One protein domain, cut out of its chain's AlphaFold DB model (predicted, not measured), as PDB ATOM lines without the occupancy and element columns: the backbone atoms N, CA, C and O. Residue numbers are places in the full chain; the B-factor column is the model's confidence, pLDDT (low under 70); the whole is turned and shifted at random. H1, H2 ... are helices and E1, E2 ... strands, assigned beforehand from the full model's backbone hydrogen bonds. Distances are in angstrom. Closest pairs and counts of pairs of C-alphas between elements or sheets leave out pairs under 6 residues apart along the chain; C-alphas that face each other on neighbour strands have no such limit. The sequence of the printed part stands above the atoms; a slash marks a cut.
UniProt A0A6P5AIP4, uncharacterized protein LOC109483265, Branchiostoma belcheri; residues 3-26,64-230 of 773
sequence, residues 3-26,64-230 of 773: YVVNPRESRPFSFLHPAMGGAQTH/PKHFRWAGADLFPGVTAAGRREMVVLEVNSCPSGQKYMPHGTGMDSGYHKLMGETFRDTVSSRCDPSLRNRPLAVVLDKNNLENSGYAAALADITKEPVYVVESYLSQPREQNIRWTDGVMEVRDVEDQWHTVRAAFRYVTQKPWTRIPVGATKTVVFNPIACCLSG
ATOM      1  N   TYR A   3      97.013  16.251   4.635       72.50
ATOM      2  CA  TYR A   3      98.307  16.936   4.538       72.50
ATOM      3  C   TYR A   3      98.201  18.145   3.607       72.50
ATOM      4  O   TYR A   3      97.241  18.274   2.845       72.50
ATOM      5  N   VAL A   4      99.176  19.047   3.671       78.44
ATOM      6  CA  VAL A   4      99.165  20.301   2.908       78.44
ATOM      7  C   VAL A   4     100.215  20.242   1.804       78.44
ATOM      8  O   VAL A   4     101.354  19.865   2.054       78.44
ATOM      9  N   VAL A   5      99.834  20.623   0.584       73.62
ATOM     10  CA  VAL A   5     100.758  20.817  -0.542       73.62
ATOM     11  C   VAL A   5     101.018  22.310  -0.709       73.62
ATOM     12  O   VAL A   5     100.080  23.069  -0.978       73.62
ATOM     13  N   ASN A   6     102.277  22.737  -0.566       77.50
ATOM     14  CA  ASN A   6     102.653  24.142  -0.725       77.50
ATOM     15  C   ASN A   6     103.078  24.485  -2.168       77.50
ATOM     16  O   ASN A   6     103.684  23.653  -2.848       77.50
ATOM     17  N   PRO A   7     102.885  25.743  -2.624       71.25
ATOM     18  CA  PRO A   7     103.228  26.182  -3.986       71.25
ATOM     19  C   PRO A   7     104.694  25.991  -4.423       71.25
ATOM     20  O   PRO A   7     104.991  26.136  -5.603       71.25
ATOM     21  N   ARG A   8     105.628  25.732  -3.494       55.91
ATOM     22  CA  ARG A   8     107.073  25.559  -3.769       55.91
ATOM     23  C   ARG A   8     107.575  24.116  -3.614       55.91
ATOM     24  O   ARG A   8     108.736  23.859  -3.910       55.91
ATOM     25  N   GLU A   9     106.725  23.187  -3.178       50.41
ATOM     26  CA  GLU A   9     107.090  21.779  -2.930       50.41
ATOM     27  C   GLU A   9     106.811  20.865  -4.137       50.41
ATOM     28  O   GLU A   9     107.139  19.677  -4.122       50.41
ATOM     29  N   SER A  10     106.242  21.402  -5.224       49.12
ATOM     30  CA  SER A  10     105.938  20.641  -6.435       49.12
ATOM     31  C   SER A  10     107.215  20.288  -7.208       49.12
ATOM     32  O   SER A  10     107.721  21.083  -8.004       49.12
ATOM     33  N   ARG A  11     107.731  19.069  -7.018       50.34
ATOM     34  CA  ARG A  11     108.736  18.500  -7.927       50.34
ATOM     35  C   ARG A  11     108.055  18.153  -9.257       50.34
ATOM     36  O   ARG A  11     107.087  17.380  -9.233       50.34
ATOM     37  N   PRO A  12     108.522  18.673 -10.407       49.50
ATOM     38  CA  PRO A  12     107.963  18.287 -11.695       49.50
ATOM     39  C   PRO A  12     108.067  16.763 -11.869       49.50
ATOM     40  O   PRO A  12     109.082  16.165 -11.527       49.50
ATOM     41  N   PHE A  13     106.992  16.142 -12.365       52.88
ATOM     42  CA  PHE A  13     106.899  14.714 -12.723       52.88
ATOM     43  C   PHE A  13     106.804  13.682 -11.584       52.88
ATOM     44  O   PHE A  13     106.599  12.508 -11.876       52.88
ATOM     45  N   SER A  14     106.830  14.085 -10.309       54.97
ATOM     46  CA  SER A  14     106.660  13.163  -9.158       54.97
ATOM     47  C   SER A  14     105.281  12.478  -9.072       54.97
ATOM     48  O   SER A  14     105.102  11.518  -8.333       54.97
ATOM     49  N   PHE A  15     104.310  12.959  -9.847       64.31
ATOM     50  CA  PHE A  15     102.918  12.491  -9.916       64.31
ATOM     51  C   PHE A  15     102.581  11.792 -11.252       64.31
ATOM     52  O   PHE A  15     101.410  11.576 -11.588       64.31
ATOM     53  N   LEU A  16     103.602  11.468 -12.053       62.84
ATOM     54  CA  LEU A  16     103.457  10.621 -13.234       62.84
ATOM     55  C   LEU A  16     103.569   9.147 -12.864       62.84
ATOM     56  O   LEU A  16     104.296   8.759 -11.955       62.84
ATOM     57  N   HIS A  17     102.893   8.301 -13.635       62.84
ATOM     58  CA  HIS A  17     103.210   6.886 -13.617       62.84
ATOM     59  C   HIS A  17     104.658   6.686 -14.104       62.84
ATOM     60  O   HIS A  17     105.005   7.253 -15.143       62.84
ATOM     61  N   PRO A  18     105.482   5.848 -13.445       58.16
ATOM     62  CA  PRO A  18     106.906   5.704 -13.771       58.16
ATOM     63  C   PRO A  18     107.200   5.401 -15.247       58.16
ATOM     64  O   PRO A  18     108.142   5.937 -15.823       58.16
ATOM     65  N   ALA A  19     106.324   4.629 -15.902       60.34
ATOM     66  CA  ALA A  19     106.411   4.337 -17.338       60.34
ATOM     67  C   ALA A  19     106.432   5.587 -18.247       60.34
ATOM     68  O   ALA A  19     106.792   5.485 -19.417       60.34
ATOM     69  N   MET A  20     106.026   6.756 -17.744       66.38
ATOM     70  CA  MET A  20     105.970   8.006 -18.503       66.38
ATOM     71  C   MET A  20     107.261   8.827 -18.446       66.38
ATOM     72  O   MET A  20     107.367   9.789 -19.201       66.38
ATOM     73  N   GLY A  21     108.245   8.459 -17.611       58.19
ATOM     74  CA  GLY A  21     109.465   9.251 -17.396       58.19
ATOM     75  C   GLY A  21     110.277   9.546 -18.667       58.19
ATOM     76  O   GLY A  21     110.931  10.580 -18.743       58.19
ATOM     77  N   GLY A  22     110.185   8.679 -19.683       64.50
ATOM     78  CA  GLY A  22     110.777   8.885 -21.014       64.50
ATOM     79  C   GLY A  22     109.775   8.820 -22.173       64.50
ATOM     80  O   GLY A  22     110.180   8.806 -23.335       64.50
ATOM     81  N   ALA A  23     108.474   8.736 -21.885       70.81
ATOM     82  CA  ALA A  23     107.460   8.602 -22.923       70.81
ATOM     83  C   ALA A  23     107.220   9.943 -23.629       70.81
ATOM     84  O   ALA A  23     107.240  11.004 -23.009       70.81
ATOM     85  N   GLN A  24     106.925   9.893 -24.928       79.38
ATOM     86  CA  GLN A  24     106.527  11.064 -25.707       79.38
ATOM     87  C   GLN A  24     105.128  10.867 -26.284       79.38
ATOM     88  O   GLN A  24     104.765   9.776 -26.728       79.38
ATOM     89  N   THR A  25     104.338  11.939 -26.297       80.31
ATOM     90  CA  THR A  25     103.006  11.917 -26.907       80.31
ATOM     91  C   THR A  25     103.142  11.791 -28.421       80.31
ATOM     92  O   THR A  25     103.829  12.586 -29.061       80.31
ATOM     93  N   HIS A  26     102.469  10.797 -29.006       85.06
ATOM     94  CA  HIS A  26     102.502  10.565 -30.449       85.06
ATOM     95  C   HIS A  26     102.021  11.813 -31.225       85.06
ATOM     96  O   HIS A  26     100.987  12.378 -30.850       85.06
ATOM     97  N   PRO A  64      78.401  23.055 -19.780       89.31
ATOM     98  CA  PRO A  64      77.716  22.341 -18.718       89.31
ATOM     99  C   PRO A  64      77.758  23.125 -17.402       89.31
ATOM    100  O   PRO A  64      78.792  23.646 -16.972       89.31
ATOM    101  N   LYS A  65      76.615  23.167 -16.707       85.19
ATOM    102  CA  LYS A  65      76.528  23.780 -15.375       85.19
ATOM    103  C   LYS A  65      77.102  22.858 -14.300       85.19
ATOM    104  O   LYS A  65      77.880  23.311 -13.472       85.19
ATOM    105  N   HIS A  66      76.718  21.588 -14.251       84.75
ATOM    106  CA  HIS A  66      77.066  20.727 -13.109       84.75
ATOM    107  C   HIS A  66      78.183  19.731 -13.418       84.75
ATOM    108  O   HIS A  66      79.070  19.537 -12.592       84.75
ATOM    109  N   PHE A  67      78.159  19.123 -14.602       90.25
ATOM    110  CA  PHE A  67      79.086  18.064 -14.987       90.25
ATOM    111  C   PHE A  67      80.159  18.624 -15.930       90.25
ATOM    112  O   PHE A  67      80.034  18.531 -17.146       90.25
ATOM    113  N   ARG A  68      81.166  19.293 -15.356       90.44
ATOM    114  CA  ARG A  68      82.166  20.084 -16.104       90.44
ATOM    115  C   ARG A  68      83.439  19.322 -16.459       90.44
ATOM    116  O   ARG A  68      84.200  19.773 -17.302       90.44
ATOM    117  N   TRP A  69      83.658  18.172 -15.837       91.94
ATOM    118  CA  TRP A  69      84.788  17.297 -16.129       91.94
ATOM    119  C   TRP A  69      84.306  15.860 -16.215       91.94
ATOM    120  O   TRP A  69      83.695  15.377 -15.270       91.94
ATOM    121  N   ALA A  70      84.569  15.183 -17.324       90.94
ATOM    122  CA  ALA A  70      84.142  13.810 -17.544       90.94
ATOM    123  C   ALA A  70      85.235  13.033 -18.280       90.94
ATOM    124  O   ALA A  70      86.049  13.619 -18.990       90.94
ATOM    125  N   GLY A  71      85.237  11.714 -18.118       90.00
ATOM    126  CA  GLY A  71      85.994  10.801 -18.976       90.00
ATOM    127  C   GLY A  71      85.069   9.714 -19.492       90.00
ATOM    128  O   GLY A  71      84.086   9.392 -18.826       90.00
ATOM    129  N   ALA A  72      85.353   9.178 -20.673       90.25
ATOM    130  CA  ALA A  72      84.534   8.150 -21.298       90.25
ATOM    131  C   ALA A  72      85.371   6.913 -21.603       90.25
ATOM    132  O   ALA A  72      86.463   7.026 -22.162       90.25
ATOM    133  N   ASP A  73      84.811   5.747 -21.300       88.94
ATOM    134  CA  ASP A  73      85.367   4.471 -21.725       88.94
ATOM    135  C   ASP A  73      84.774   4.124 -23.086       88.94
ATOM    136  O   ASP A  73      83.551   4.014 -23.246       88.94
ATOM    137  N   LEU A  74      85.647   3.985 -24.082       91.00
ATOM    138  CA  LEU A  74      85.261   3.805 -25.476       91.00
ATOM    139  C   LEU A  74      85.807   2.491 -26.033       91.00
ATOM    140  O   LEU A  74      86.956   2.131 -25.782       91.00
ATOM    141  N   PHE A  75      85.013   1.823 -26.869       89.44
ATOM    142  CA  PHE A  75      85.481   0.720 -27.704       89.44
ATOM    143  C   PHE A  75      85.560   1.115 -29.176       89.44
ATOM    144  O   PHE A  75      84.575   1.623 -29.719       89.44
ATOM    145  N   PRO A  76      86.683   0.820 -29.857       90.94
ATOM    146  CA  PRO A  76      86.703   0.787 -31.306       90.94
ATOM    147  C   PRO A  76      85.959  -0.469 -31.776       90.94
ATOM    148  O   PRO A  76      86.362  -1.598 -31.498       90.94
ATOM    149  N   GLY A  77      84.846  -0.271 -32.472       86.06
ATOM    150  CA  GLY A  77      84.026  -1.324 -33.055       86.06
ATOM    151  C   GLY A  77      84.014  -1.263 -34.577       86.06
ATOM    152  O   GLY A  77      84.354  -0.249 -35.190       86.06
ATOM    153  N   VAL A  78      83.583  -2.359 -35.196       88.31
ATOM    154  CA  VAL A  78      83.295  -2.425 -36.630       88.31
ATOM    155  C   VAL A  78      81.883  -2.966 -36.801       88.31
ATOM    156  O   VAL A  78      81.532  -4.004 -36.244       88.31
ATOM    157  N   THR A  79      81.050  -2.240 -37.540       83.62
ATOM    158  CA  THR A  79      79.684  -2.677 -37.867       83.62
ATOM    159  C   THR A  79      79.707  -3.878 -38.817       83.62
ATOM    160  O   THR A  79      80.698  -4.112 -39.502       83.62
ATOM    161  N   ALA A  80      78.587  -4.597 -38.945       82.88
ATOM    162  CA  ALA A  80      78.457  -5.695 -39.913       82.88
ATOM    163  C   ALA A  80      78.746  -5.268 -41.369       82.88
ATOM    164  O   ALA A  80      79.177  -6.078 -42.179       82.88
ATOM    165  N   ALA A  81      78.562  -3.981 -41.689       86.75
ATOM    166  CA  ALA A  81      78.887  -3.393 -42.989       86.75
ATOM    167  C   ALA A  81      80.361  -2.944 -43.118       86.75
ATOM    168  O   ALA A  81      80.696  -2.203 -44.037       86.75
ATOM    169  N   GLY A  82      81.238  -3.303 -42.176       87.25
ATOM    170  CA  GLY A  82      82.665  -2.961 -42.209       87.25
ATOM    171  C   GLY A  82      83.010  -1.530 -41.773       87.25
ATOM    172  O   GLY A  82      84.179  -1.148 -41.803       87.25
ATOM    173  N   ARG A  83      82.032  -0.721 -41.340       83.75
ATOM    174  CA  ARG A  83      82.289   0.661 -40.888       83.75
ATOM    175  C   ARG A  83      82.868   0.681 -39.480       83.75
ATOM    176  O   ARG A  83      82.263   0.099 -38.581       83.75
ATOM    177  N   ARG A  84      83.993   1.377 -39.293       87.88
ATOM    178  CA  ARG A  84      84.609   1.618 -37.981       87.88
ATOM    179  C   ARG A  84      83.802   2.652 -37.204       87.88
ATOM    180  O   ARG A  84      83.450   3.699 -37.742       87.88
ATOM    181  N   GLU A  85      83.526   2.372 -35.941       87.81
ATOM    182  CA  GLU A  85      82.774   3.258 -35.059       87.81
ATOM    183  C   GLU A  85      83.380   3.252 -33.655       87.81
ATOM    184  O   GLU A  85      83.840   2.218 -33.183       87.81
ATOM    185  N   MET A  86      83.344   4.392 -32.967       91.00
ATOM    186  CA  MET A  86      83.612   4.439 -31.529       91.00
ATOM    187  C   MET A  86      82.298   4.242 -30.774       91.00
ATOM    188  O   MET A  86      81.305   4.905 -31.079       91.00
ATOM    189  N   VAL A  87      82.293   3.325 -29.811       91.62
ATOM    190  CA  VAL A  87      81.122   2.957 -29.007       91.62
ATOM    191  C   VAL A  87      81.366   3.357 -27.557       91.62
ATOM    192  O   VAL A  87      82.385   2.988 -26.977       91.62
ATOM    193  N   VAL A  88      80.429   4.097 -26.969       91.75
ATOM    194  CA  VAL A  88      80.487   4.534 -25.570       91.75
ATOM    195  C   VAL A  88      80.051   3.388 -24.661       91.75
ATOM    196  O   VAL A  88      78.961   2.831 -24.821       91.75
ATOM    197  N   LEU A  89      80.895   3.039 -23.691       86.00
ATOM    198  CA  LEU A  89      80.577   2.047 -22.664       86.00
ATOM    199  C   LEU A  89      80.027   2.705 -21.407       86.00
ATOM    200  O   LEU A  89      78.985   2.277 -20.900       86.00
ATOM    201  N   GLU A  90      80.728   3.715 -20.907       85.75
ATOM    202  CA  GLU A  90      80.315   4.522 -19.766       85.75
ATOM    203  C   GLU A  90      81.031   5.872 -19.751       85.75
ATOM    204  O   GLU A  90      82.055   6.064 -20.408       85.75
ATOM    205  N   VAL A  91      80.470   6.807 -18.986       88.75
ATOM    206  CA  VAL A  91      81.056   8.115 -18.698       88.75
ATOM    207  C   VAL A  91      81.211   8.248 -17.187       88.75
ATOM    208  O   VAL A  91      80.283   7.965 -16.432       88.75
ATOM    209  N   ASN A  92      82.380   8.703 -16.751       88.75
ATOM    210  CA  ASN A  92      82.792   8.762 -15.357       88.75
ATOM    211  C   ASN A  92      82.927  10.210 -14.868       88.75
ATOM    212  O   ASN A  92      83.511  11.057 -15.544       88.75
ATOM    213  N   SER A  93      82.429  10.486 -13.657       89.44
ATOM    214  CA  SER A  93      82.471  11.833 -13.058       89.44
ATOM    215  C   SER A  93      83.743  12.181 -12.280       89.44
ATOM    216  O   SER A  93      83.878  13.310 -11.819       89.44
ATOM    217  N   CYS A  94      84.635  11.210 -12.084       88.88
ATOM    218  CA  CYS A  94      85.998  11.407 -11.580       88.88
ATOM    219  C   CYS A  94      86.903  10.429 -12.352       88.88
ATOM    220  O   CYS A  94      87.181   9.344 -11.825       88.88
ATOM    221  N   PRO A  95      87.225  10.703 -13.627       88.62
ATOM    222  CA  PRO A  95      88.049   9.805 -14.431       88.62
ATOM    223  C   PRO A  95      89.497   9.747 -13.915       88.62
ATOM    224  O   PRO A  95      89.984  10.678 -13.279       88.62
ATOM    225  N   SER A  96      90.180   8.632 -14.172       82.44
ATOM    226  CA  SER A  96      91.627   8.454 -13.957       82.44
ATOM    227  C   SER A  96      92.305   8.415 -15.318       82.44
ATOM    228  O   SER A  96      91.705   7.915 -16.269       82.44
ATOM    229  N   GLY A  97      93.541   8.891 -15.415       82.75
ATOM    230  CA  GLY A  97      94.333   8.701 -16.627       82.75
ATOM    231  C   GLY A  97      95.431   9.729 -16.856       82.75
ATOM    232  O   GLY A  97      96.363   9.433 -17.598       82.75
ATOM    233  N   GLN A  98      95.388  10.894 -16.207       84.12
ATOM    234  CA  GLN A  98      96.375  11.952 -16.435       84.12
ATOM    235  C   GLN A  98      97.782  11.548 -16.006       84.12
ATOM    236  O   GLN A  98      98.748  11.966 -16.638       84.12
ATOM    237  N   LYS A  99      97.909  10.653 -15.020       79.62
ATOM    238  CA  LYS A  99      99.201  10.057 -14.641       79.62
ATOM    239  C   LYS A  99      99.849   9.224 -15.757       79.62
ATOM    240  O   LYS A  99     101.042   8.958 -15.682       79.62
ATOM    241  N   TYR A 100      99.085   8.811 -16.770       81.38
ATOM    242  CA  TYR A 100      99.554   8.038 -17.928       81.38
ATOM    243  C   TYR A 100      99.661   8.873 -19.210       81.38
ATOM    244  O   TYR A 100      99.913   8.312 -20.274       81.38
ATOM    245  N   MET A 101      99.441  10.187 -19.148       80.19
ATOM    246  CA  MET A 101      99.611  11.052 -20.310       80.19
ATOM    247  C   MET A 101     101.065  11.540 -20.363       80.19
ATOM    248  O   MET A 101     101.484  12.229 -19.427       80.19
ATOM    249  N   PRO A 102     101.840  11.240 -21.425       74.19
ATOM    250  CA  PRO A 102     103.207  11.730 -21.530       74.19
ATOM    251  C   PRO A 102     103.244  13.262 -21.519       74.19
ATOM    252  O   PRO A 102     102.404  13.930 -22.133       74.19
ATOM    253  N   HIS A 103     104.212  13.836 -20.812       66.94
ATOM    254  CA  HIS A 103     104.378  15.285 -20.732       66.94
ATOM    255  C   HIS A 103     105.433  15.774 -21.732       66.94
ATOM    256  O   HIS A 103     106.442  15.116 -21.964       66.94
ATOM    257  N   GLY A 104     105.179  16.931 -22.351       56.78
ATOM    258  CA  GLY A 104     106.189  17.653 -23.128       56.78
ATOM    259  C   GLY A 104     107.152  18.433 -22.224       56.78
ATOM    260  O   GLY A 104     106.996  18.466 -21.005       56.78
ATOM    261  N   THR A 105     108.136  19.109 -22.819       41.09
ATOM    262  CA  THR A 105     109.036  20.024 -22.099       41.09
ATOM    263  C   THR A 105     108.273  21.288 -21.663       41.09
ATOM    264  O   THR A 105     108.169  22.239 -22.434       41.09
ATOM    265  N   GLY A 106     107.697  21.297 -20.454       47.47
ATOM    266  CA  GLY A 106     107.025  22.466 -19.858       47.47
ATOM    267  C   GLY A 106     105.927  22.122 -18.838       47.47
ATOM    268  O   GLY A 106     105.579  20.960 -18.655       47.47
ATOM    269  N   MET A 107     105.352  23.146 -18.187       42.25
ATOM    270  CA  MET A 107     104.239  23.029 -17.216       42.25
ATOM    271  C   MET A 107     102.856  22.773 -17.861       42.25
ATOM    272  O   MET A 107     101.841  22.776 -17.169       42.25
ATOM    273  N   ASP A 108     102.782  22.523 -19.171       54.25
ATOM    274  CA  ASP A 108     101.518  22.384 -19.913       54.25
ATOM    275  C   ASP A 108     100.909  20.968 -19.780       54.25
ATOM    276  O   ASP A 108     100.652  20.264 -20.759       54.25
ATOM    277  N   SER A 109     100.730  20.502 -18.538       70.44
ATOM    278  CA  SER A 109     100.157  19.188 -18.240       70.44
ATOM    279  C   SER A 109      98.626  19.222 -18.203       70.44
ATOM    280  O   SER A 109      98.004  20.231 -17.866       70.44
ATOM    281  N   GLY A 110      97.987  18.082 -18.486       82.06
ATOM    282  CA  GLY A 110      96.529  17.940 -18.378       82.06
ATOM    283  C   GLY A 110      95.975  18.246 -16.975       82.06
ATOM    284  O   GLY A 110      94.805  18.610 -16.843       82.06
ATOM    285  N   TYR A 111      96.819  18.162 -15.939       87.06
ATOM    286  CA  TYR A 111      96.515  18.631 -14.586       87.06
ATOM    287  C   TYR A 111      96.332  20.156 -14.539       87.06
ATOM    288  O   TYR A 111      95.302  20.625 -14.050       87.06
ATOM    289  N   HIS A 112      97.279  20.925 -15.094       87.62
ATOM    290  CA  HIS A 112      97.226  22.392 -15.105       87.62
ATOM    291  C   HIS A 112      96.058  22.915 -15.935       87.62
ATOM    292  O   HIS A 112      95.357  23.820 -15.483       87.62
ATOM    293  N   LYS A 113      95.784  22.305 -17.095       87.31
ATOM    294  CA  LYS A 113      94.625  22.675 -17.926       87.31
ATOM    295  C   LYS A 113      93.317  22.491 -17.162       87.31
ATOM    296  O   LYS A 113      92.546  23.435 -17.015       87.31
ATOM    297  N   LEU A 114      93.095  21.314 -16.568       91.38
ATOM    298  CA  LEU A 114      91.865  21.063 -15.814       91.38
ATOM    299  C   LEU A 114      91.725  22.000 -14.603       91.38
ATOM    300  O   LEU A 114      90.653  22.577 -14.389       91.38
ATOM    301  N   MET A 115      92.790  22.155 -13.810       92.81
ATOM    302  CA  MET A 115      92.750  22.989 -12.607       92.81
ATOM    303  C   MET A 115      92.598  24.479 -12.949       92.81
ATOM    304  O   MET A 115      91.795  25.180 -12.331       92.81
ATOM    305  N   GLY A 116      93.322  24.961 -13.957       90.88
ATOM    306  CA  GLY A 116      93.403  26.378 -14.312       90.88
ATOM    307  C   GLY A 116      92.248  26.874 -15.172       90.88
ATOM    308  O   GLY A 116      91.756  27.984 -14.952       90.88
ATOM    309  N   GLU A 117      91.792  26.069 -16.127       89.56
ATOM    310  CA  GLU A 117      90.744  26.467 -17.072       89.56
ATOM    311  C   GLU A 117      89.351  26.088 -16.563       89.56
ATOM    312  O   GLU A 117      88.404  26.841 -16.766       89.56
ATOM    313  N   THR A 118      89.204  24.955 -15.863       91.50
ATOM    314  CA  THR A 118      87.873  24.434 -15.489       91.50
ATOM    315  C   THR A 118      87.565  24.547 -13.995       91.50
ATOM    316  O   THR A 118      86.507  25.062 -13.615       91.50
ATOM    317  N   PHE A 119      88.453  24.060 -13.118       94.31
ATOM    318  CA  PHE A 119      88.207  24.099 -11.670       94.31
ATOM    319  C   PHE A 119      88.201  25.540 -11.157       94.31
ATOM    320  O   PHE A 119      87.221  25.959 -10.541       94.31
ATOM    321  N   ARG A 120      89.236  26.324 -11.483       92.38
ATOM    322  CA  ARG A 120      89.348  27.736 -11.086       92.38
ATOM    323  C   ARG A 120      88.152  28.570 -11.547       92.38
ATOM    324  O   ARG A 120      87.600  29.300 -10.733       92.38
ATOM    325  N   ASP A 121      87.705  28.421 -12.795       90.94
ATOM    326  CA  ASP A 121      86.492  29.093 -13.296       90.94
ATOM    327  C   ASP A 121      85.243  28.713 -12.477       90.94
ATOM    328  O   ASP A 121      84.433  29.559 -12.088       90.94
ATOM    329  N   THR A 122      85.113  27.428 -12.138       91.50
ATOM    330  CA  THR A 122      83.995  26.934 -11.324       91.50
ATOM    331  C   THR A 122      84.020  27.511  -9.909       91.50
ATOM    332  O   THR A 122      82.969  27.878  -9.388       91.50
ATOM    333  N   VAL A 123      85.198  27.630  -9.289       92.56
ATOM    334  CA  VAL A 123      85.338  28.273  -7.974       92.56
ATOM    335  C   VAL A 123      85.010  29.761  -8.075       92.56
ATOM    336  O   VAL A 123      84.163  30.238  -7.325       92.56
ATOM    337  N   SER A 124      85.591  30.486  -9.030       89.12
ATOM    338  CA  SER A 124      85.357  31.926  -9.206       89.12
ATOM    339  C   SER A 124      83.884  32.272  -9.441       89.12
ATOM    340  O   SER A 124      83.404  33.285  -8.938       89.12
ATOM    341  N   SER A 125      83.152  31.424 -10.167       87.81
ATOM    342  CA  SER A 125      81.737  31.650 -10.488       87.81
ATOM    343  C   SER A 125      80.754  31.212  -9.397       87.81
ATOM    344  O   SER A 125      79.600  31.643  -9.426       87.81
ATOM    345  N   ARG A 126      81.161  30.350  -8.453       89.75
ATOM    346  CA  ARG A 126      80.242  29.726  -7.475       89.75
ATOM    347  C   ARG A 126      80.612  29.898  -6.015       89.75
ATOM    348  O   ARG A 126      79.800  29.549  -5.164       89.75
ATOM    349  N   CYS A 127      81.819  30.366  -5.720       92.69
ATOM    350  CA  CYS A 127      82.292  30.487  -4.350       92.69
ATOM    351  C   CYS A 127      81.382  31.421  -3.549       92.69
ATOM    352  O   CYS A 127      81.165  32.576  -3.934       92.69
ATOM    353  N   ASP A 128      80.874  30.915  -2.426       94.44
ATOM    354  CA  ASP A 128      80.116  31.709  -1.470       94.44
ATOM    355  C   ASP A 128      80.992  32.877  -0.966       94.44
ATOM    356  O   ASP A 128      82.136  32.648  -0.549       94.44
ATOM    357  N   PRO A 129      80.500  34.132  -0.987       93.44
ATOM    358  CA  PRO A 129      81.262  35.287  -0.520       93.44
ATOM    359  C   PRO A 129      81.857  35.123   0.885       93.44
ATOM    360  O   PRO A 129      82.972  35.591   1.120       93.44
ATOM    361  N   SER A 130      81.163  34.421   1.789       93.94
ATOM    362  CA  SER A 130      81.616  34.176   3.167       93.94
ATOM    363  C   SER A 130      82.813  33.222   3.265       93.94
ATOM    364  O   SER A 130      83.526  33.226   4.269       93.94
ATOM    365  N   LEU A 131      83.073  32.431   2.219       94.88
ATOM    366  CA  LEU A 131      84.152  31.444   2.186       94.88
ATOM    367  C   LEU A 131      85.361  31.890   1.358       94.88
ATOM    368  O   LEU A 131      86.351  31.171   1.329       94.88
ATOM    369  N   ARG A 132      85.345  33.061   0.706       90.75
ATOM    370  CA  ARG A 132      86.384  33.468  -0.270       90.75
ATOM    371  C   ARG A 132      87.832  33.346   0.214       90.75
ATOM    372  O   ARG A 132      88.689  32.997  -0.588       90.75
ATOM    373  N   ASN A 133      88.081  33.580   1.503       90.19
ATOM    374  CA  ASN A 133      89.420  33.534   2.106       90.19
ATOM    375  C   ASN A 133      89.759  32.179   2.755       90.19
ATOM    376  O   ASN A 133      90.780  32.055   3.425       90.19
ATOM    377  N   ARG A 134      88.886  31.174   2.629       95.19
ATOM    378  CA  ARG A 134      89.101  29.830   3.180       95.19
ATOM    379  C   ARG A 134      89.901  28.966   2.200       95.19
ATOM    380  O   ARG A 134      89.731  29.154   1.001       95.19
ATOM    381  N   PRO A 135      90.731  28.020   2.660       94.56
ATOM    382  CA  PRO A 135      91.605  27.218   1.798       94.56
ATOM    383  C   PRO A 135      90.863  26.324   0.788       94.56
ATOM    384  O   PRO A 135      89.645  26.125   0.874       94.56
ATOM    385  N   LEU A 136      91.613  25.789  -0.180       96.81
ATOM    386  CA  LEU A 136      91.164  24.763  -1.127       96.81
ATOM    387  C   LEU A 136      91.498  23.359  -0.624       96.81
ATOM    388  O   LEU A 136      92.448  23.167   0.134       96.81
ATOM    389  N   ALA A 137      90.745  22.371  -1.108       96.81
ATOM    390  CA  ALA A 137      91.029  20.966  -0.850       96.81
ATOM    391  C   ALA A 137      90.977  20.086  -2.108       96.81
ATOM    392  O   ALA A 137      90.207  20.334  -3.036       96.81
ATOM    393  N   VAL A 138      91.746  19.003  -2.092       95.38
ATOM    394  CA  VAL A 138      91.592  17.809  -2.923       95.38
ATOM    395  C   VAL A 138      91.157  16.677  -1.999       95.38
ATOM    396  O   VAL A 138      91.889  16.312  -1.087       95.38
ATOM    397  N   VAL A 139      89.965  16.117  -2.208       94.62
ATOM    398  CA  VAL A 139      89.433  15.025  -1.371       94.62
ATOM    399  C   VAL A 139      89.398  13.738  -2.179       94.62
ATOM    400  O   VAL A 139      88.808  13.723  -3.260       94.62
ATOM    401  N   LEU A 140      89.973  12.655  -1.662       90.69
ATOM    402  CA  LEU A 140      90.146  11.401  -2.393       90.69
ATOM    403  C   LEU A 140      89.815  10.161  -1.558       90.69
ATOM    404  O   LEU A 140      89.859  10.188  -0.334       90.69
ATOM    405  N   ASP A 141      89.494   9.060  -2.237       86.31
ATOM    406  CA  ASP A 141      89.323   7.736  -1.614       86.31
ATOM    407  C   ASP A 141      90.125   6.616  -2.288       86.31
ATOM    408  O   ASP A 141      89.930   5.444  -1.984       86.31
ATOM    409  N   LYS A 142      91.003   6.975  -3.232       79.50
ATOM    410  CA  LYS A 142      91.991   6.111  -3.896       79.50
ATOM    411  C   LYS A 142      92.901   6.958  -4.793       79.50
ATOM    412  O   LYS A 142      92.617   8.130  -5.029       79.50
ATOM    413  N   ASN A 143      93.898   6.323  -5.421       76.62
ATOM    414  CA  ASN A 143      94.752   6.933  -6.454       76.62
ATOM    415  C   ASN A 143      95.522   8.170  -5.940       76.62
ATOM    416  O   ASN A 143      95.441   9.244  -6.538       76.62
ATOM    417  N   ASN A 144      96.282   8.021  -4.851       75.50
ATOM    418  CA  ASN A 144      97.050   9.121  -4.246       75.50
ATOM    419  C   ASN A 144      97.964   9.813  -5.274       75.50
ATOM    420  O   ASN A 144      97.889  11.028  -5.408       75.50
ATOM    421  N   LEU A 145      98.670   9.038  -6.109       71.38
ATOM    422  CA  LEU A 145      99.548   9.549  -7.171       71.38
ATOM    423  C   LEU A 145      98.866  10.516  -8.161       71.38
ATOM    424  O   LEU A 145      99.453  11.497  -8.595       71.38
ATOM    425  N   GLU A 146      97.620  10.243  -8.553       82.88
ATOM    426  CA  GLU A 146      96.909  11.118  -9.497       82.88
ATOM    427  C   GLU A 146      96.372  12.373  -8.796       82.88
ATOM    428  O   GLU A 146      96.392  13.476  -9.341       82.88
ATOM    429  N   ASN A 147      95.919  12.217  -7.554       86.12
ATOM    430  CA  ASN A 147      95.376  13.310  -6.759       86.12
ATOM    431  C   ASN A 147      96.447  14.278  -6.266       86.12
ATOM    432  O   ASN A 147      96.188  15.481  -6.219       86.12
ATOM    433  N   SER A 148      97.650  13.785  -5.968       79.62
ATOM    434  CA  SER A 148      98.801  14.631  -5.662       79.62
ATOM    435  C   SER A 148      99.171  15.510  -6.861       79.62
ATOM    436  O   SER A 148      99.445  16.692  -6.672       79.62
ATOM    437  N   GLY A 149      99.052  15.000  -8.094       82.44
ATOM    438  CA  GLY A 149      99.210  15.792  -9.319       82.44
ATOM    439  C   GLY A 149      98.192  16.931  -9.451       82.44
ATOM    440  O   GLY A 149      98.567  18.061  -9.769       82.44
ATOM    441  N   TYR A 150      96.912  16.677  -9.148       89.38
ATOM    442  CA  TYR A 150      95.892  17.735  -9.116       89.38
ATOM    443  C   TYR A 150      96.140  18.753  -8.000       89.38
ATOM    444  O   TYR A 150      96.008  19.951  -8.242       89.38
ATOM    445  N   ALA A 151      96.514  18.297  -6.803       88.88
ATOM    446  CA  ALA A 151      96.810  19.172  -5.670       88.88
ATOM    447  C   ALA A 151      98.013  20.079  -5.951       88.88
ATOM    448  O   ALA A 151      97.931  21.284  -5.724       88.88
ATOM    449  N   ALA A 152      99.086  19.517  -6.514       83.62
ATOM    450  CA  ALA A 152     100.280  20.256  -6.905       83.62
ATOM    451  C   ALA A 152      99.973  21.305  -7.980       83.62
ATOM    452  O   ALA A 152     100.329  22.469  -7.811       83.62
ATOM    453  N   ALA A 153      99.254  20.926  -9.044       86.62
ATOM    454  CA  ALA A 153      98.849  21.875 -10.082       86.62
ATOM    455  C   ALA A 153      97.942  22.978  -9.515       86.62
ATOM    456  O   ALA A 153      98.082  24.147  -9.866       86.62
ATOM    457  N   LEU A 154      97.024  22.627  -8.610       90.12
ATOM    458  CA  LEU A 154      96.139  23.598  -7.980       90.12
ATOM    459  C   LEU A 154      96.913  24.583  -7.094       90.12
ATOM    460  O   LEU A 154      96.697  25.788  -7.229       90.12
ATOM    461  N   ALA A 155      97.826  24.099  -6.248       88.19
ATOM    462  CA  ALA A 155      98.678  24.929  -5.395       88.19
ATOM    463  C   ALA A 155      99.584  25.851  -6.227       88.19
ATOM    464  O   ALA A 155      99.717  27.037  -5.918       88.19
ATOM    465  N   ASP A 156     100.146  25.346  -7.329       85.81
ATOM    466  CA  ASP A 156     100.949  26.159  -8.242       85.81
ATOM    467  C   ASP A 156     100.112  27.245  -8.939       85.81
ATOM    468  O   ASP A 156     100.508  28.408  -8.958       85.81
ATOM    469  N   ILE A 157      98.930  26.915  -9.462       88.75
ATOM    470  CA  ILE A 157      98.073  27.875 -10.180       88.75
ATOM    471  C   ILE A 157      97.553  28.976  -9.257       88.75
ATOM    472  O   ILE A 157      97.430  30.132  -9.667       88.75
ATOM    473  N   THR A 158      97.186  28.606  -8.034       89.19
ATOM    474  CA  THR A 158      96.525  29.511  -7.085       89.19
ATOM    475  C   THR A 158      97.510  30.225  -6.165       89.19
ATOM    476  O   THR A 158      97.155  31.246  -5.583       89.19
ATOM    477  N   LYS A 159      98.758  29.739  -6.090       89.12
ATOM    478  CA  LYS A 159      99.818  30.241  -5.203       89.12
ATOM    479  C   LYS A 159      99.411  30.243  -3.725       89.12
ATOM    480  O   LYS A 159      99.895  31.058  -2.946       89.12
ATOM    481  N   GLU A 160      98.567  29.295  -3.332       90.62
ATOM    482  CA  GLU A 160      98.121  29.067  -1.955       90.62
ATOM    483  C   GLU A 160      98.251  27.582  -1.573       90.62
ATOM    484  O   GLU A 160      98.310  26.721  -2.455       90.62
ATOM    485  N   PRO A 161      98.307  27.261  -0.269       86.88
ATOM    486  CA  PRO A 161      98.339  25.878   0.189       86.88
ATOM    487  C   PRO A 161      97.027  25.139  -0.107       86.88
ATOM    488  O   PRO A 161      95.934  25.691   0.059       86.88
ATOM    489  N   VAL A 162      97.134  23.867  -0.496       91.31
ATOM    490  CA  VAL A 162      95.986  22.991  -0.784       91.31
ATOM    491  C   VAL A 162      95.981  21.809   0.177       91.31
ATOM    492  O   VAL A 162      96.974  21.090   0.279       91.31
ATOM    493  N   TYR A 163      94.850  21.571   0.844       91.44
ATOM    494  CA  TYR A 163      94.662  20.391   1.692       91.44
ATOM    495  C   TYR A 163      94.383  19.156   0.839       91.44
ATOM    496  O   TYR A 163      93.443  19.148   0.051       91.44
ATOM    497  N   VAL A 164      95.141  18.086   1.027       85.50
ATOM    498  CA  VAL A 164      94.883  16.782   0.414       85.50
ATOM    499  C   VAL A 164      94.326  15.857   1.479       85.50
ATOM    500  O   VAL A 164      95.001  15.571   2.461       85.50
ATOM    501  N   VAL A 165      93.081  15.415   1.302       87.56
ATOM    502  CA  VAL A 165      92.289  14.763   2.349       87.56
ATOM    503  C   VAL A 165      91.826  13.387   1.904       87.56
ATOM    504  O   VAL A 165      91.057  13.245   0.951       87.56
ATOM    505  N   GLU A 166      92.230  12.366   2.645       84.69
ATOM    506  CA  GLU A 166      91.740  11.005   2.454       84.69
ATOM    507  C   GLU A 166      90.382  10.810   3.145       84.69
ATOM    508  O   GLU A 166      90.212  11.121   4.322       84.69
ATOM    509  N   SER A 167      89.401  10.287   2.415       83.88
ATOM    510  CA  SER A 167      88.054   9.975   2.901       83.88
ATOM    511  C   SER A 167      87.633   8.615   2.350       83.88
ATOM    512  O   SER A 167      86.847   8.534   1.402       83.88
ATOM    513  N   TYR A 168      88.193   7.538   2.904       78.94
ATOM    514  CA  TYR A 168      87.906   6.169   2.462       78.94
ATOM    515  C   TYR A 168      86.510   5.705   2.900       78.94
ATOM    516  O   TYR A 168      85.912   6.263   3.815       78.94
ATOM    517  N   LEU A 169      85.957   4.691   2.225       71.06
ATOM    518  CA  LEU A 169      84.623   4.170   2.552       71.06
ATOM    519  C   LEU A 169      84.588   3.426   3.899       71.06
ATOM    520  O   LEU A 169      83.567   3.478   4.573       71.06
ATOM    521  N   SER A 170      85.691   2.772   4.274       66.75
ATOM    522  CA  SER A 170      85.862   2.050   5.545       66.75
ATOM    523  C   SER A 170      86.007   2.972   6.757       66.75
ATOM    524  O   SER A 170      85.956   2.525   7.898       66.75
ATOM    525  N   GLN A 171      86.217   4.266   6.523       65.94
ATOM    526  CA  GLN A 171      86.400   5.251   7.574       65.94
ATOM    527  C   GLN A 171      85.048   5.740   8.103       65.94
ATOM    528  O   GLN A 171      84.105   5.904   7.318       65.94
ATOM    529  N   PRO A 172      84.931   6.049   9.411       68.62
ATOM    530  CA  PRO A 172      83.777   6.760   9.931       68.62
ATOM    531  C   PRO A 172      83.492   8.017   9.106       68.62
ATOM    532  O   PRO A 172      84.407   8.738   8.700       68.62
ATOM    533  N   ARG A 173      82.203   8.297   8.882       61.56
ATOM    534  CA  ARG A 173      81.736   9.375   7.993       61.56
ATOM    535  C   ARG A 173      82.404  10.727   8.263       61.56
ATOM    536  O   ARG A 173      82.642  11.464   7.312       61.56
ATOM    537  N   GLU A 174      82.693  11.026   9.528       75.00
ATOM    538  CA  GLU A 174      83.270  12.295   9.985       75.00
ATOM    539  C   GLU A 174      84.729  12.184  10.447       75.00
ATOM    540  O   GLU A 174      85.196  12.995  11.242       75.00
ATOM    541  N   GLN A 175      85.474  11.183   9.967       77.69
ATOM    542  CA  GLN A 175      86.864  11.009  10.394       77.69
ATOM    543  C   GLN A 175      87.766  12.164   9.931       77.69
ATOM    544  O   GLN A 175      88.436  12.782  10.755       77.69
ATOM    545  N   ASN A 176      87.779  12.446   8.622       85.12
ATOM    546  CA  ASN A 176      88.689  13.426   8.006       85.12
ATOM    547  C   ASN A 176      87.968  14.589   7.305       85.12
ATOM    548  O   ASN A 176      88.588  15.611   7.014       85.12
ATOM    549  N   ILE A 177      86.670  14.441   7.021       92.25
ATOM    550  CA  ILE A 177      85.813  15.511   6.504       92.25
ATOM    551  C   ILE A 177      84.518  15.544   7.301       92.25
ATOM    552  O   ILE A 177      83.976  14.489   7.613       92.25
ATOM    553  N   ARG A 178      83.989  16.732   7.579       92.88
ATOM    554  CA  ARG A 178      82.646  16.897   8.153       92.88
ATOM    555  C   ARG A 178      81.912  18.044   7.473       92.88
ATOM    556  O   ARG A 178      82.516  18.838   6.749       92.88
ATOM    557  N   TRP A 179      80.601  18.098   7.677       93.62
ATOM    558  CA  TRP A 179      79.732  19.078   7.035       93.62
ATOM    559  C   TRP A 179      78.862  19.791   8.061       93.62
ATOM    560  O   TRP A 179      78.046  19.152   8.720       93.62
ATOM    561  N   THR A 180      78.969  21.116   8.100       91.81
ATOM    562  CA  THR A 180      78.180  21.986   8.982       91.81
ATOM    563  C   THR A 180      77.494  23.046   8.122       91.81
ATOM    564  O   THR A 180      78.164  23.801   7.421       91.81
ATOM    565  N   ASP A 181      76.156  23.072   8.087       91.00
ATOM    566  CA  ASP A 181      75.351  24.030   7.298       91.00
ATOM    567  C   ASP A 181      75.775  24.186   5.822       91.00
ATOM    568  O   ASP A 181      75.799  25.283   5.250       91.00
ATOM    569  N   GLY A 182      76.138  23.064   5.191       92.81
ATOM    570  CA  GLY A 182      76.586  23.014   3.797       92.81
ATOM    571  C   GLY A 182      78.023  23.500   3.567       92.81
ATOM    572  O   GLY A 182      78.435  23.607   2.409       92.81
ATOM    573  N   VAL A 183      78.784  23.785   4.625       96.62
ATOM    574  CA  VAL A 183      80.222  24.080   4.585       96.62
ATOM    575  C   VAL A 183      80.995  22.804   4.906       96.62
ATOM    576  O   VAL A 183      80.676  22.115   5.874       96.62
ATOM    577  N   MET A 184      81.995  22.484   4.089       96.81
ATOM    578  CA  MET A 184      82.910  21.377   4.350       96.81
ATOM    579  C   MET A 184      84.049  21.841   5.252       96.81
ATOM    580  O   MET A 184      84.672  22.877   4.995       96.81
ATOM    581  N   GLU A 185      84.354  21.033   6.256       96.00
ATOM    582  CA  GLU A 185      85.548  21.153   7.084       96.00
ATOM    583  C   GLU A 185      86.435  19.924   6.875       96.00
ATOM    584  O   GLU A 185      85.930  18.808   6.720       96.00
ATOM    585  N   VAL A 186      87.751  20.128   6.859       93.75
ATOM    586  CA  VAL A 186      88.761  19.075   6.690       93.75
ATOM    587  C   VAL A 186      89.657  19.023   7.923       93.75
ATOM    588  O   VAL A 186      89.975  20.072   8.481       93.75
ATOM    589  N   ARG A 187      90.040  17.821   8.357       86.31
ATOM    590  CA  ARG A 187      90.901  17.607   9.530       86.31
ATOM    591  C   ARG A 187      92.351  17.408   9.104       86.31
ATOM    592  O   ARG A 187      92.626  16.497   8.316       86.31
ATOM    593  N   ASP A 188      93.251  18.246   9.602       80.50
ATOM    594  CA  ASP A 188      94.692  18.127   9.351       80.50
ATOM    595  C   ASP A 188      95.372  17.066  10.237       80.50
ATOM    596  O   ASP A 188      94.709  16.319  10.959       80.50
ATOM    597  N   VAL A 189      96.698  16.948  10.121       72.81
ATOM    598  CA  VAL A 189      97.523  16.016  10.914       72.81
ATOM    599  C   VAL A 189      97.648  16.400  12.393       72.81
ATOM    600  O   VAL A 189      98.051  15.564  13.194       72.81
ATOM    601  N   GLU A 190      97.300  17.634  12.763       75.94
ATOM    602  CA  GLU A 190      97.316  18.137  14.144       75.94
ATOM    603  C   GLU A 190      95.920  18.084  14.791       75.94
ATOM    604  O   GLU A 190      95.684  18.696  15.832       75.94
ATOM    605  N   ASP A 191      94.976  17.368  14.172       79.88
ATOM    606  CA  ASP A 191      93.576  17.264  14.591       79.88
ATOM    607  C   ASP A 191      92.780  18.581  14.571       79.88
ATOM    608  O   ASP A 191      91.701  18.681  15.170       79.88
ATOM    609  N   GLN A 192      93.245  19.578  13.815       88.12
ATOM    610  CA  GLN A 192      92.541  20.843  13.634       88.12
ATOM    611  C   GLN A 192      91.593  20.796  12.431       88.12
ATOM    612  O   GLN A 192      91.889  20.229  11.377       88.12
ATOM    613  N   TRP A 193      90.424  21.423  12.589       93.62
ATOM    614  CA  TRP A 193      89.390  21.489  11.556       93.62
ATOM    615  C   TRP A 193      89.454  22.801  10.778       93.62
ATOM    616  O   TRP A 193      89.327  23.888  11.343       93.62
ATOM    617  N   HIS A 194      89.555  22.687   9.456       94.00
ATOM    618  CA  HIS A 194      89.651  23.815   8.535       94.00
ATOM    619  C   HIS A 194      88.446  23.855   7.610       94.00
ATOM    620  O   HIS A 194      88.237  22.955   6.800       94.00
ATOM    621  N   THR A 195      87.657  24.926   7.675       96.75
ATOM    622  CA  THR A 195      86.619  25.198   6.670       96.75
ATOM    623  C   THR A 195      87.271  25.445   5.313       96.75
ATOM    624  O   THR A 195      88.210  26.240   5.251       96.75
ATOM    625  N   VAL A 196      86.754  24.862   4.230       96.38
ATOM    626  CA  VAL A 196      87.302  25.055   2.873       96.38
ATOM    627  C   VAL A 196      86.287  25.689   1.925       96.38
ATOM    628  O   VAL A 196      85.083  25.424   1.999       96.38
ATOM    629  N   ARG A 197      86.765  26.534   1.004       96.94
ATOM    630  CA  ARG A 197      85.895  27.259   0.059       96.94
ATOM    631  C   ARG A 197      85.489  26.427  -1.144       96.94
ATOM    632  O   ARG A 197      84.383  26.573  -1.664       96.94
ATOM    633  N   ALA A 198      86.376  25.540  -1.576       97.12
ATOM    634  CA  ALA A 198      86.113  24.620  -2.663       97.12
ATOM    635  C   ALA A 198      86.949  23.350  -2.535       97.12
ATOM    636  O   ALA A 198      88.053  23.363  -1.990       97.12
ATOM    637  N   ALA A 199      86.412  22.268  -3.085       96.81
ATOM    638  CA  ALA A 199      87.025  20.958  -3.083       96.81
ATOM    639  C   ALA A 199      87.026  20.352  -4.486       96.81
ATOM    640  O   ALA A 199      85.966  20.159  -5.098       96.81
ATOM    641  N   PHE A 200      88.212  20.008  -4.983       95.88
ATOM    642  CA  PHE A 200      88.342  19.070  -6.085       95.88
ATOM    643  C   PHE A 200      88.115  17.664  -5.543       95.88
ATOM    644  O   PHE A 200      88.801  17.192  -4.639       95.88
ATOM    645  N   ARG A 201      87.094  16.998  -6.069       92.69
ATOM    646  CA  ARG A 201      86.597  15.752  -5.506       92.69
ATOM    647  C   ARG A 201      86.994  14.564  -6.377       92.69
ATOM    648  O   ARG A 201      86.464  14.376  -7.472       92.69
ATOM    649  N   TYR A 202      87.790  13.680  -5.795       92.31
ATOM    650  CA  TYR A 202      88.135  12.349  -6.292       92.31
ATOM    651  C   TYR A 202      87.629  11.242  -5.353       92.31
ATOM    652  O   TYR A 202      88.270  10.232  -5.089       92.31
ATOM    653  N   VAL A 203      86.427  11.450  -4.827       89.62
ATOM    654  CA  VAL A 203      85.707  10.511  -3.962       89.62
ATOM    655  C   VAL A 203      84.833   9.635  -4.857       89.62
ATOM    656  O   VAL A 203      83.830  10.103  -5.417       89.62
ATOM    657  N   THR A 204      85.239   8.384  -5.055       84.88
ATOM    658  CA  THR A 204      84.743   7.500  -6.111       84.88
ATOM    659  C   THR A 204      83.794   6.398  -5.651       84.88
ATOM    660  O   THR A 204      82.831   6.094  -6.361       84.88
ATOM    661  N   GLN A 205      84.008   5.822  -4.475       80.06
ATOM    662  CA  GLN A 205      83.271   4.666  -3.971       80.06
ATOM    663  C   GLN A 205      82.113   5.123  -3.083       80.06
ATOM    664  O   GLN A 205      82.345   5.543  -1.964       80.06
ATOM    665  N   LYS A 206      80.857   5.064  -3.542       81.81
ATOM    666  CA  LYS A 206      79.672   5.528  -2.771       81.81
ATOM    667  C   LYS A 206      79.812   6.940  -2.156       81.81
ATOM    668  O   LYS A 206      79.560   7.138  -0.969       81.81
ATOM    669  N   PRO A 207      80.170   7.959  -2.945       86.75
ATOM    670  CA  PRO A 207      80.471   9.307  -2.454       86.75
ATOM    671  C   PRO A 207      79.326  10.016  -1.711       86.75
ATOM    672  O   PRO A 207      79.587  10.845  -0.844       86.75
ATOM    673  N   TRP A 208      78.068   9.670  -2.004       87.75
ATOM    674  CA  TRP A 208      76.873  10.187  -1.313       87.75
ATOM    675  C   TRP A 208      76.807   9.818   0.174       87.75
ATOM    676  O   TRP A 208      75.987  10.367   0.900       87.75
ATOM    677  N   THR A 209      77.649   8.891   0.635       85.00
ATOM    678  CA  THR A 209      77.744   8.533   2.058       85.00
ATOM    679  C   THR A 209      78.556   9.544   2.870       85.00
ATOM    680  O   THR A 209      78.334   9.654   4.071       85.00
ATOM    681  N   ARG A 210      79.449  10.319   2.230       88.25
ATOM    682  CA  ARG A 210      80.292  11.324   2.908       88.25
ATOM    683  C   ARG A 210      80.052  12.759   2.455       88.25
ATOM    684  O   ARG A 210      80.276  13.679   3.228       88.25
ATOM    685  N   ILE A 211      79.590  12.969   1.223       91.44
ATOM    686  CA  ILE A 211      79.359  14.307   0.665       91.44
ATOM    687  C   ILE A 211      77.855  14.498   0.409       91.44
ATOM    688  O   ILE A 211      77.234  13.623  -0.203       91.44
ATOM    689  N   PRO A 212      77.259  15.630   0.833       90.94
ATOM    690  CA  PRO A 212      75.852  15.928   0.603       90.94
ATOM    691  C   PRO A 212      75.459  15.915  -0.880       90.94
ATOM    692  O   PRO A 212      76.203  16.356  -1.755       90.94
ATOM    693  N   VAL A 213      74.244  15.435  -1.157       87.81
ATOM    694  CA  VAL A 213      73.636  15.495  -2.500       87.81
ATOM    695  C   VAL A 213      73.068  16.884  -2.803       87.81
ATOM    696  O   VAL A 213      73.040  17.296  -3.962       87.81
ATOM    697  N   GLY A 214      72.615  17.592  -1.763       81.06
ATOM    698  CA  GLY A 214      71.997  18.911  -1.865       81.06
ATOM    699  C   GLY A 214      72.982  20.044  -2.155       81.06
ATOM    700  O   GLY A 214      74.188  19.842  -2.301       81.06
ATOM    701  N   ALA A 215      72.443  21.262  -2.232       82.19
ATOM    702  CA  ALA A 215      73.248  22.467  -2.372       82.19
ATOM    703  C   ALA A 215      74.207  22.620  -1.180       82.19
ATOM    704  O   ALA A 215      73.835  22.400  -0.028       82.19
ATOM    705  N   THR A 216      75.446  22.996  -1.479       92.50
ATOM    706  CA  THR A 216      76.524  23.227  -0.512       92.50
ATOM    707  C   THR A 216      77.078  24.633  -0.721       92.50
ATOM    708  O   THR A 216      77.064  25.144  -1.842       92.50
ATOM    709  N   LYS A 217      77.535  25.269   0.362       95.06
ATOM    710  CA  LYS A 217      78.235  26.561   0.323       95.06
ATOM    711  C   LYS A 217      79.680  26.376  -0.134       95.06
ATOM    712  O   LYS A 217      80.178  27.153  -0.944       95.06
ATOM    713  N   THR A 218      80.341  25.318   0.343       96.81
ATOM    714  CA  THR A 218      81.626  24.881  -0.215       96.81
ATOM    715  C   THR A 218      81.409  24.356  -1.631       96.81
ATOM    716  O   THR A 218      80.611  23.446  -1.844       96.81
ATOM    717  N   VAL A 219      82.155  24.875  -2.605       95.75
ATOM    718  CA  VAL A 219      82.042  24.424  -3.999       95.75
ATOM    719  C   VAL A 219      82.646  23.027  -4.149       95.75
ATOM    720  O   VAL A 219      83.860  22.860  -4.073       95.75
ATOM    721  N   VAL A 220      81.821  22.019  -4.425       94.81
ATOM    722  CA  VAL A 220      82.290  20.667  -4.773       94.81
ATOM    723  C   VAL A 220      82.348  20.518  -6.291       94.81
ATOM    724  O   VAL A 220      81.315  20.558  -6.968       94.81
ATOM    725  N   PHE A 221      83.548  20.320  -6.840       93.50
ATOM    726  CA  PHE A 221      83.719  20.106  -8.278       93.50
ATOM    727  C   PHE A 221      83.131  18.755  -8.693       93.50
ATOM    728  O   PHE A 221      83.454  17.729  -8.098       93.50
ATOM    729  N   ASN A 222      82.241  18.770  -9.692       91.88
ATOM    730  CA  ASN A 222      81.318  17.673 -10.005       91.88
ATOM    731  C   ASN A 222      80.513  17.212  -8.762       91.88
ATOM    732  O   ASN A 222      80.876  16.219  -8.110       91.88
ATOM    733  N   PRO A 223      79.400  17.899  -8.426       91.38
ATOM    734  CA  PRO A 223      78.593  17.570  -7.252       91.38
ATOM    735  C   PRO A 223      78.044  16.140  -7.320       91.38
ATOM    736  O   PRO A 223      77.970  15.529  -8.389       91.38
ATOM    737  N   ILE A 224      77.615  15.598  -6.176       92.31
ATOM    738  CA  ILE A 224      77.144  14.204  -6.086       92.31
ATOM    739  C   ILE A 224      75.964  13.927  -7.020       92.31
ATOM    740  O   ILE A 224      75.869  12.825  -7.562       92.31
ATOM    741  N   ALA A 225      75.133  14.936  -7.292       90.25
ATOM    742  CA  ALA A 225      74.075  14.862  -8.292       90.25
ATOM    743  C   ALA A 225      74.578  14.340  -9.654       90.25
ATOM    744  O   ALA A 225      73.922  13.483 -10.235       90.25
ATOM    745  N   CYS A 226      75.773  14.741 -10.113       90.00
ATOM    746  CA  CYS A 226      76.360  14.258 -11.372       90.00
ATOM    747  C   CYS A 226      76.676  12.755 -11.337       90.00
ATOM    748  O   CYS A 226      76.536  12.061 -12.343       90.00
ATOM    749  N   CYS A 227      77.098  12.223 -10.183       88.69
ATOM    750  CA  CYS A 227      77.311  10.782 -10.024       88.69
ATOM    751  C   CYS A 227      75.991  10.022 -10.140       88.69
ATOM    752  O   CYS A 227      75.921   8.989 -10.811       88.69
ATOM    753  N   LEU A 228      74.958  10.534  -9.470       86.38
ATOM    754  CA  LEU A 228      73.639   9.919  -9.447       86.38
ATOM    755  C   LEU A 228      72.963  10.010 -10.819       86.38
ATOM    756  O   LEU A 228      72.368   9.031 -11.237       86.38
ATOM    757  N   SER A 229      73.141  11.102 -11.565       85.69
ATOM    758  CA  SER A 229      72.517  11.335 -12.875       85.69
ATOM    759  C   SER A 229      73.217  10.653 -14.062       85.69
ATOM    760  O   SER A 229      73.004  11.056 -15.199       85.69
ATOM    761  N   GLY A 230      74.082   9.664 -13.820       84.94
ATOM    762  CA  GLY A 230      74.732   8.883 -14.882       84.94
ATOM    763  C   GLY A 230      76.259   8.894 -14.871       84.94
ATOM    764  O   GLY A 230      76.869   8.001 -15.440       84.94
TER     765      GLY A 230
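What this domain is: This is residues 3 to 26 and 64 to 230 of the 773 residues of the protein "uncharacterized protein LOC109483265" of Branchiostoma belcheri (UniProt A0A6P5AIP4). A four-stranded sheet, E1 E5 E4 E9, stands in the middle, with helix H2 over one face and the small sheet E6 E7 E8 crossed over the other as a sandwich; H1 packs on H2 and on edge strand E9. From this body the long hairpin E2 and E3 reaches away, its tip at Ala 81, and H3 ends the printed part beside its base. The printed part has 191 residues, with three named helices and nine named strands, in the order E1 E2 E3 H1 E4 H2 E5 E6 E7 E8 E9 H3; the larger sheet is mixed, the other two are antiparallel. The class is mixed, helices and strands, with under half of the residues in named elements. The whole is compact, with a radius of gyration of the C-alphas of 17.7 A, yet elongated, spanning 60 by 38 by 34 A.

Where its parts are: Find C-alpha 136 at (91.164, 24.763, -1.127), where E4, residues 136 to 140, begins. In the same sheet, which runs E1 E5 E4 E9 strand beside strand, look for E1, residues 3 to 5, E5, residues 162 to 166, and E9, residues 198 to 202; E5 and E9 are the neighbours of E4, and E1 is the neighbour of E5. H2 is residues 144 to 158, 20.6 A long, and H1 is 110 to 126, 22.9 A. The smaller sheet is E6, 177 to 180, E7, 183 to 187, and E8, 193 to 196. From C-alpha 71 at (85.994, 10.801, -18.976), E2 runs 22.2 A to residue 78; E3, residues 84 to 92, is 23.8 A long and bends by 51 degrees at residue 89. H3, residues 224 to 230, ends at C-alpha 230, (74.732, 8.883, -14.882).

How they stand to each other: Start at E4, parallel to E5 (N 138 to O 163, 2.7 A) and to E9 (N 202 to O 139, 2.7 A); E1 is antiparallel to E5 (N 164 to O 3, 2.8 A). H2 is on this sheet at a height of 7.9 A, over E5 and E4, its closest C-alphas to E4 being Ala 151 and Val 138, 6.1 A. E4, H2 and E5 form a strand-helix-strand unit, two parallel neighbours with a helix between, its crossover right-handed. H1 touches H2 with residues 111 to 116 alone, closest at the C-alphas of His 112 and Ala 153, 5.3 A, at a steep tilt of 61 degrees. E6 E7 E8 is a meander, each strand the antiparallel neighbour of the one before (N 185 to O 178, 2.9 A; N 194 to O 186, 2.8 A), and its strands stand at 63 degrees to those of the larger sheet. In the hairpin E2 and E3, N 77 and O 85 are 2.8 A apart. The closest C-alphas of E3 and H3 are Val 91 and Gly 230, 7.4 A. O i to N i+4 pairs are within hydrogen-bond range in 10 of 13 in H1, 10 of 11 in H2 and 2 of 3 in H3.

The domain as a whole: The C-alphas of Ala 81 and Glu 190, 63.8 A, are the two farthest apart. Residues 27 to 63 are not printed, and C-alphas 26 and 64 stand 29.8 A apart across the cut. The links E3 to H1 and E9 to H3 are long. Mean pLDDT of the printed part is 83.7; look for values under 70 at residues 8 to 22, 103 to 108 and 170 to 173.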